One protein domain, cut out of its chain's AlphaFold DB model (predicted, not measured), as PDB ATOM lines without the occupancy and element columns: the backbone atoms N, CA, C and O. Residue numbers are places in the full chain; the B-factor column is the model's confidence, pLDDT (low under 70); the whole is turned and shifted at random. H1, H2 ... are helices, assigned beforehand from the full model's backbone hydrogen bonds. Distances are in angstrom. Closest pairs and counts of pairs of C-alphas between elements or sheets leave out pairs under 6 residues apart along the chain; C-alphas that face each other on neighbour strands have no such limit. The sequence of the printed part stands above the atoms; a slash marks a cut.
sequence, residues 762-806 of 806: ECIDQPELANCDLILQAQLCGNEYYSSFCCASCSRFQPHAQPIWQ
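Overview. This is residues 762 to 806 of the 806 residues of the protein "papilin isoform X1" of Sapajus apella (UniProt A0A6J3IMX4). Three short helices make a small triangle, H1 and H3 side by side and H2 turned steeply to both; unnamed residues 762 to 771 lead in and 798 to 806 follow H3. The printed part has 45 residues, three named helices in the order H1, H2, H3, and no named strand. The class is all helix, with 19 residues, under half, in named elements. It is compact, with a radius of gyration of the C-alphas of 9.5 A, spanning 25 by 19 by 17 A.

Arrangement. H1, residues 772 to 777, touches H3, residues 791 to 797, at a shallow tilt of 29 degrees, the same way; their closest C-alphas, Cys 772 and Ser 793, are 6.5 A apart. H2, residues 784 to 789, is close to but not clearly touching H1, the closest C-alphas being Ile 775 and Tyr 786, 7.1 A. Every O i to N i+4 pair is within hydrogen-bond range in H1, 1 of 2 in H2 and 2 of 3 in H3.

Along the chain. H1 begins at C-alpha 772 (-32.676, 47.236, -34.576); H3, 10.0 A long, ends at C-alpha 797 (-23.714, 52.659, -30.873).

Size, cuts and confidence. The printed part has no cut; pLDDT is under 70 at residues 762, 784 and 798 to 806.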
ATOM      1  N   GLU A 762     -30.090  62.151 -43.876       53.41
ATOM      2  CA  GLU A 762     -30.113  61.494 -42.561       53.41
ATOM      3  C   GLU A 762     -30.041  59.969 -42.722       53.41
ATOM      4  O   GLU A 762     -30.675  59.373 -43.588       53.41
ATOM      5  N   CYS A 763     -29.250  59.337 -41.859       70.19
ATOM      6  CA  CYS A 763     -29.148  57.889 -41.713       70.19
ATOM      7  C   CYS A 763     -30.299  57.450 -40.792       70.19
ATOM      8  O   CYS A 763     -30.347  57.874 -39.637       70.19
ATOM      9  N   ILE A 764     -31.260  56.692 -41.334       74.56
ATOM     10  CA  ILE A 764     -32.555  56.354 -40.714       74.56
ATOM     11  C   ILE A 764     -32.699  54.824 -40.653       74.56
ATOM     12  O   ILE A 764     -32.337  54.134 -41.605       74.56
ATOM     13  N   ASP A 765     -33.217  54.302 -39.539       82.56
ATOM     14  CA  ASP A 765     -33.486  52.870 -39.357       82.56
ATOM     15  C   ASP A 765     -34.726  52.412 -40.145       82.56
ATOM     16  O   ASP A 765     -35.698  53.155 -40.287       82.56
ATOM     17  N   GLN A 766     -34.714  51.166 -40.619       80.25
ATOM     18  CA  GLN A 766     -35.777  50.548 -41.418       80.25
ATOM     19  C   GLN A 766     -36.463  49.416 -40.623       80.25
ATOM     20  O   GLN A 766     -36.207  48.235 -40.880       80.25
ATOM     21  N   PRO A 767     -37.346  49.746 -39.652       79.00
ATOM     22  CA  PRO A 767     -37.918  48.779 -38.706       79.00
ATOM     23  C   PRO A 767     -38.796  47.700 -39.361       79.00
ATOM     24  O   PRO A 767     -39.036  46.656 -38.761       79.00
ATOM     25  N   GLU A 768     -39.262  47.934 -40.589       74.88
ATOM     26  CA  GLU A 768     -40.052  46.978 -41.373       74.88
ATOM     27  C   GLU A 768     -39.193  45.888 -42.046       74.88
ATOM     28  O   GLU A 768     -39.726  44.868 -42.475       74.88
ATOM     29  N   LEU A 769     -37.867  46.077 -42.111       75.12
ATOM     30  CA  LEU A 769     -36.915  45.106 -42.668       75.12
ATOM     31  C   LEU A 769     -36.008  44.476 -41.601       75.12
ATOM     32  O   LEU A 769     -35.550  43.347 -41.784       75.12
ATOM     33  N   ALA A 770     -35.759  45.165 -40.482       81.25
ATOM     34  CA  ALA A 770     -34.943  44.643 -39.391       81.25
ATOM     35  C   ALA A 770     -35.339  45.207 -38.016       81.25
ATOM     36  O   ALA A 770     -35.596  46.398 -37.863       81.25
ATOM     37  N   ASN A 771     -35.313  44.360 -36.982       86.69
ATOM     38  CA  ASN A 771     -35.450  44.807 -35.594       86.69
ATOM     39  C   ASN A 771     -34.086  45.297 -35.074       86.69
ATOM     40  O   ASN A 771     -33.188  44.496 -34.794       86.69
ATOM     41  N   CYS A 772     -33.945  46.614 -34.940       85.56
ATOM     42  CA  CYS A 772     -32.676  47.236 -34.576       85.56
ATOM     43  C   CYS A 772     -32.283  47.042 -33.106       85.56
ATOM     44  O   CYS A 772     -31.091  46.932 -32.827       85.56
ATOM     45  N   ASP A 773     -33.239  46.878 -32.185       88.19
ATOM     46  CA  ASP A 773     -32.935  46.533 -30.791       88.19
ATOM     47  C   ASP A 773     -32.257  45.157 -30.696       88.19
ATOM     48  O   ASP A 773     -31.276  44.997 -29.970       88.19
ATOM     49  N   LEU A 774     -32.718  44.174 -31.480       84.88
ATOM     50  CA  LEU A 774     -32.084  42.853 -31.555       84.88
ATOM     51  C   LEU A 774     -30.697  42.905 -32.217       84.88
ATOM     52  O   LEU A 774     -29.786  42.218 -31.761       84.88
ATOM     53  N   ILE A 775     -30.503  43.732 -33.251       81.75
ATOM     54  CA  ILE A 775     -29.194  43.913 -33.912       81.75
ATOM     55  C   ILE A 775     -28.178  44.591 -32.982       81.75
ATOM     56  O   ILE A 775     -27.016  44.176 -32.949       81.75
ATOM     57  N   LEU A 776     -28.613  45.567 -32.177       83.94
ATOM     58  CA  LEU A 776     -27.805  46.185 -31.123       83.94
ATOM     59  C   LEU A 776     -27.453  45.177 -30.016       83.94
ATOM     60  O   LEU A 776     -26.280  45.032 -29.670       83.94
ATOM     61  N   GLN A 777     -28.440  44.436 -29.499       85.06
ATOM     62  CA  GLN A 777     -28.233  43.413 -28.462       85.06
ATOM     63  C   GLN A 777     -27.303  42.282 -28.927       85.06
ATOM     64  O   GLN A 777     -26.481  41.806 -28.146       85.06
ATOM     65  N   ALA A 778     -27.386  41.884 -30.200       85.06
ATOM     66  CA  ALA A 778     -26.519  40.880 -30.815       85.06
ATOM     67  C   ALA A 778     -25.165  41.433 -31.313       85.06
ATOM     68  O   ALA A 778     -24.376  40.679 -31.880       85.06
ATOM     69  N   GLN A 779     -24.885  42.730 -31.122       85.75
ATOM     70  CA  GLN A 779     -23.663  43.421 -31.568       85.75
ATOM     71  C   GLN A 779     -23.391  43.329 -33.088       85.75
ATOM     72  O   GLN A 779     -22.259  43.493 -33.544       85.75
ATOM     73  N   LEU A 780     -24.433  43.127 -33.900       80.12
ATOM     74  CA  LEU A 780     -24.324  42.884 -35.347       80.12
ATOM     75  C   LEU A 780     -24.047  44.148 -36.183       80.12
ATOM     76  O   LEU A 780     -23.939  44.066 -37.403       80.12
ATOM     77  N   CYS A 781     -23.866  45.308 -35.551       80.19
ATOM     78  CA  CYS A 781     -23.544  46.572 -36.221       80.19
ATOM     79  C   CYS A 781     -22.201  46.588 -36.971       80.19
ATOM     80  O   CYS A 781     -22.014  47.430 -37.843       80.19
ATOM     81  N   GLY A 782     -21.285  45.658 -36.679       72.31
ATOM     82  CA  GLY A 782     -20.062  45.455 -37.467       72.31
ATOM     83  C   GLY A 782     -20.268  44.676 -38.777       72.31
ATOM     84  O   GLY A 782     -19.301  44.421 -39.487       72.31
ATOM     85  N   ASN A 783     -21.499  44.255 -39.088       75.88
ATOM     86  CA  ASN A 783     -21.847  43.546 -40.316       75.88
ATOM     87  C   ASN A 783     -22.585  44.488 -41.279       75.88
ATOM     88  O   ASN A 783     -23.608  45.074 -40.925       75.88
ATOM     89  N   GLU A 784     -22.082  44.615 -42.504       69.88
ATOM     90  CA  GLU A 784     -22.597  45.536 -43.527       69.88
ATOM     91  C   GLU A 784     -24.085  45.306 -43.852       69.88
ATOM     92  O   GLU A 784     -24.864  46.256 -43.913       69.88
ATOM     93  N   TYR A 785     -24.519  44.045 -43.952       74.38
ATOM     94  CA  TYR A 785     -25.910  43.700 -44.245       74.38
ATOM     95  C   TYR A 785     -26.855  44.181 -43.133       74.38
ATOM     96  O   TYR A 785     -27.799  44.919 -43.407       74.38
ATOM     97  N   TYR A 786     -26.585  43.840 -41.869       75.38
ATOM     98  CA  TYR A 786     -27.447  44.240 -40.746       75.38
ATOM     99  C   TYR A 786     -27.367  45.738 -40.420       75.38
ATOM    100  O   TYR A 786     -28.385  46.359 -40.107       75.38
ATOM    101  N   SER A 787     -26.180  46.338 -40.526       75.25
ATOM    102  CA  SER A 787     -25.987  47.775 -40.295       75.25
ATOM    103  C   SER A 787     -26.625  48.651 -41.381       75.25
ATOM    104  O   SER A 787     -27.026  49.773 -41.077       75.25
ATOM    105  N   SER A 788     -26.819  48.136 -42.606       75.12
ATOM    106  CA  SER A 788     -27.518  48.859 -43.679       75.12
ATOM    107  C   SER A 788     -28.989  49.169 -43.357       75.12
ATOM    108  O   SER A 788     -29.458  50.265 -43.663       75.12
ATOM    109  N   PHE A 789     -29.700  48.252 -42.687       83.00
ATOM    110  CA  PHE A 789     -31.098  48.444 -42.273       83.00
ATOM    111  C   PHE A 789     -31.220  49.212 -40.951       83.00
ATOM    112  O   PHE A 789     -32.191  49.933 -40.745       83.00
ATOM    113  N   CYS A 790     -30.233  49.080 -40.061       84.44
ATOM    114  CA  CYS A 790     -30.214  49.698 -38.732       84.44
ATOM    115  C   CYS A 790     -29.153  50.800 -38.618       84.44
ATOM    116  O   CYS A 790     -28.401  50.884 -37.643       84.44
ATOM    117  N   CYS A 791     -29.091  51.636 -39.657       80.44
ATOM    118  CA  CYS A 791     -28.101  52.688 -39.842       80.44
ATOM    119  C   CYS A 791     -28.052  53.665 -38.650       80.44
ATOM    120  O   CYS A 791     -26.980  53.929 -38.092       80.44
ATOM    121  N   ALA A 792     -29.200  54.208 -38.237       82.69
ATOM    122  CA  ALA A 792     -29.292  55.243 -37.205       82.69
ATOM    123  C   ALA A 792     -28.991  54.684 -35.809       82.69
ATOM    124  O   ALA A 792     -28.367  55.356 -34.988       82.69
ATOM    125  N   SER A 793     -29.405  53.446 -35.557       85.31
ATOM    126  CA  SER A 793     -29.108  52.705 -34.334       85.31
ATOM    127  C   SER A 793     -27.615  52.375 -34.231       85.31
ATOM    128  O   SER A 793     -26.966  52.725 -33.243       85.31
ATOM    129  N   CYS A 794     -27.031  51.774 -35.269       81.50
ATOM    130  CA  CYS A 794     -25.631  51.352 -35.262       81.50
ATOM    131  C   CYS A 794     -24.638  52.526 -35.242       81.50
ATOM    132  O   CYS A 794     -23.661  52.482 -34.491       81.50
ATOM    133  N   SER A 795     -24.909  53.609 -35.979       76.75
ATOM    134  CA  SER A 795     -24.059  54.814 -35.979       76.75
ATOM    135  C   SER A 795     -24.017  55.541 -34.627       76.75
ATOM    136  O   SER A 795     -23.008  56.163 -34.297       76.75
ATOM    137  N   ARG A 796     -25.070  55.426 -33.803       75.19
ATOM    138  CA  ARG A 796     -25.077  55.919 -32.410       75.19
ATOM    139  C   ARG A 796     -24.344  54.984 -31.444       75.19
ATOM    140  O   ARG A 796     -23.839  55.449 -30.427       75.19
ATOM    141  N   PHE A 797     -24.298  53.685 -31.743       70.12
ATOM    142  CA  PHE A 797     -23.714  52.659 -30.873       70.12
ATOM    143  C   PHE A 797     -22.189  52.519 -31.030       70.12
ATOM    144  O   PHE A 797     -21.502  52.216 -30.057       70.12
ATOM    145  N   GLN A 798     -21.638  52.777 -32.223       60.12
ATOM    146  CA  GLN A 798     -20.190  52.761 -32.481       60.12
ATOM    147  C   GLN A 798     -19.712  54.037 -33.206       60.12
ATOM    148  O   GLN A 798     -19.568  54.034 -34.428       60.12
ATOM    149  N   PRO A 799     -19.363  55.119 -32.480       49.62
ATOM    150  CA  PRO A 799     -18.976  56.406 -33.077       49.62
ATOM    151  C   PRO A 799     -17.600  56.425 -33.782       49.62
ATOM    152  O   PRO A 799     -17.135  57.491 -34.183       49.62
ATOM    153  N   HIS A 800     -16.912  55.282 -33.904       45.06
ATOM    154  CA  HIS A 800     -15.538  55.179 -34.428       45.06
ATOM    155  C   HIS A 800     -15.340  54.114 -35.524       45.06
ATOM    156  O   HIS A 800     -14.215  53.921 -35.980       45.06
ATOM    157  N   ALA A 801     -16.405  53.462 -35.996       42.12
ATOM    158  CA  ALA A 801     -16.349  52.671 -37.224       42.12
ATOM    159  C   ALA A 801     -16.682  53.576 -38.423       42.12
ATOM    160  O   ALA A 801     -17.843  53.926 -38.633       42.12
ATOM    161  N   GLN A 802     -15.679  53.975 -39.212       38.75
ATOM    162  CA  GLN A 802     -15.958  54.525 -40.543       38.75
ATOM    163  C   GLN A 802     -16.478  53.389 -41.440       38.75
ATOM    164  O   GLN A 802     -15.820  52.349 -41.506       38.75
ATOM    165  N   PRO A 803     -17.621  53.554 -42.132       42.00
ATOM    166  CA  PRO A 803     -18.100  52.546 -43.068       42.00
ATOM    167  C   PRO A 803     -17.146  52.466 -44.265       42.00
ATOM    168  O   PRO A 803     -16.934  53.452 -44.975       42.00
ATOM    169  N   ILE A 804     -16.560  51.287 -44.472       39.03
ATOM    170  CA  ILE A 804     -15.732  50.990 -45.641       39.03
ATOM    171  C   ILE A 804     -16.681  50.658 -46.791       39.03
ATOM    172  O   ILE A 804     -17.164  49.535 -46.887       39.03
ATOM    173  N   TRP A 805     -16.945  51.638 -47.649       41.88
ATOM    174  CA  TRP A 805     -17.613  51.416 -48.931       41.88
ATOM    175  C   TRP A 805     -16.557  51.034 -49.985       41.88
ATOM    176  O   TRP A 805     -15.535  51.718 -50.091       41.88
ATOM    177  N   GLN A 806     -16.804  49.967 -50.753       34.00
ATOM    178  CA  GLN A 806     -16.041  49.578 -51.952       34.00
ATOM    179  C   GLN A 806     -16.953  49.536 -53.182       34.00
ATOM    180  O   GLN A 806     -18.140  49.185 -53.010       34.00
TER     181      GLN A 806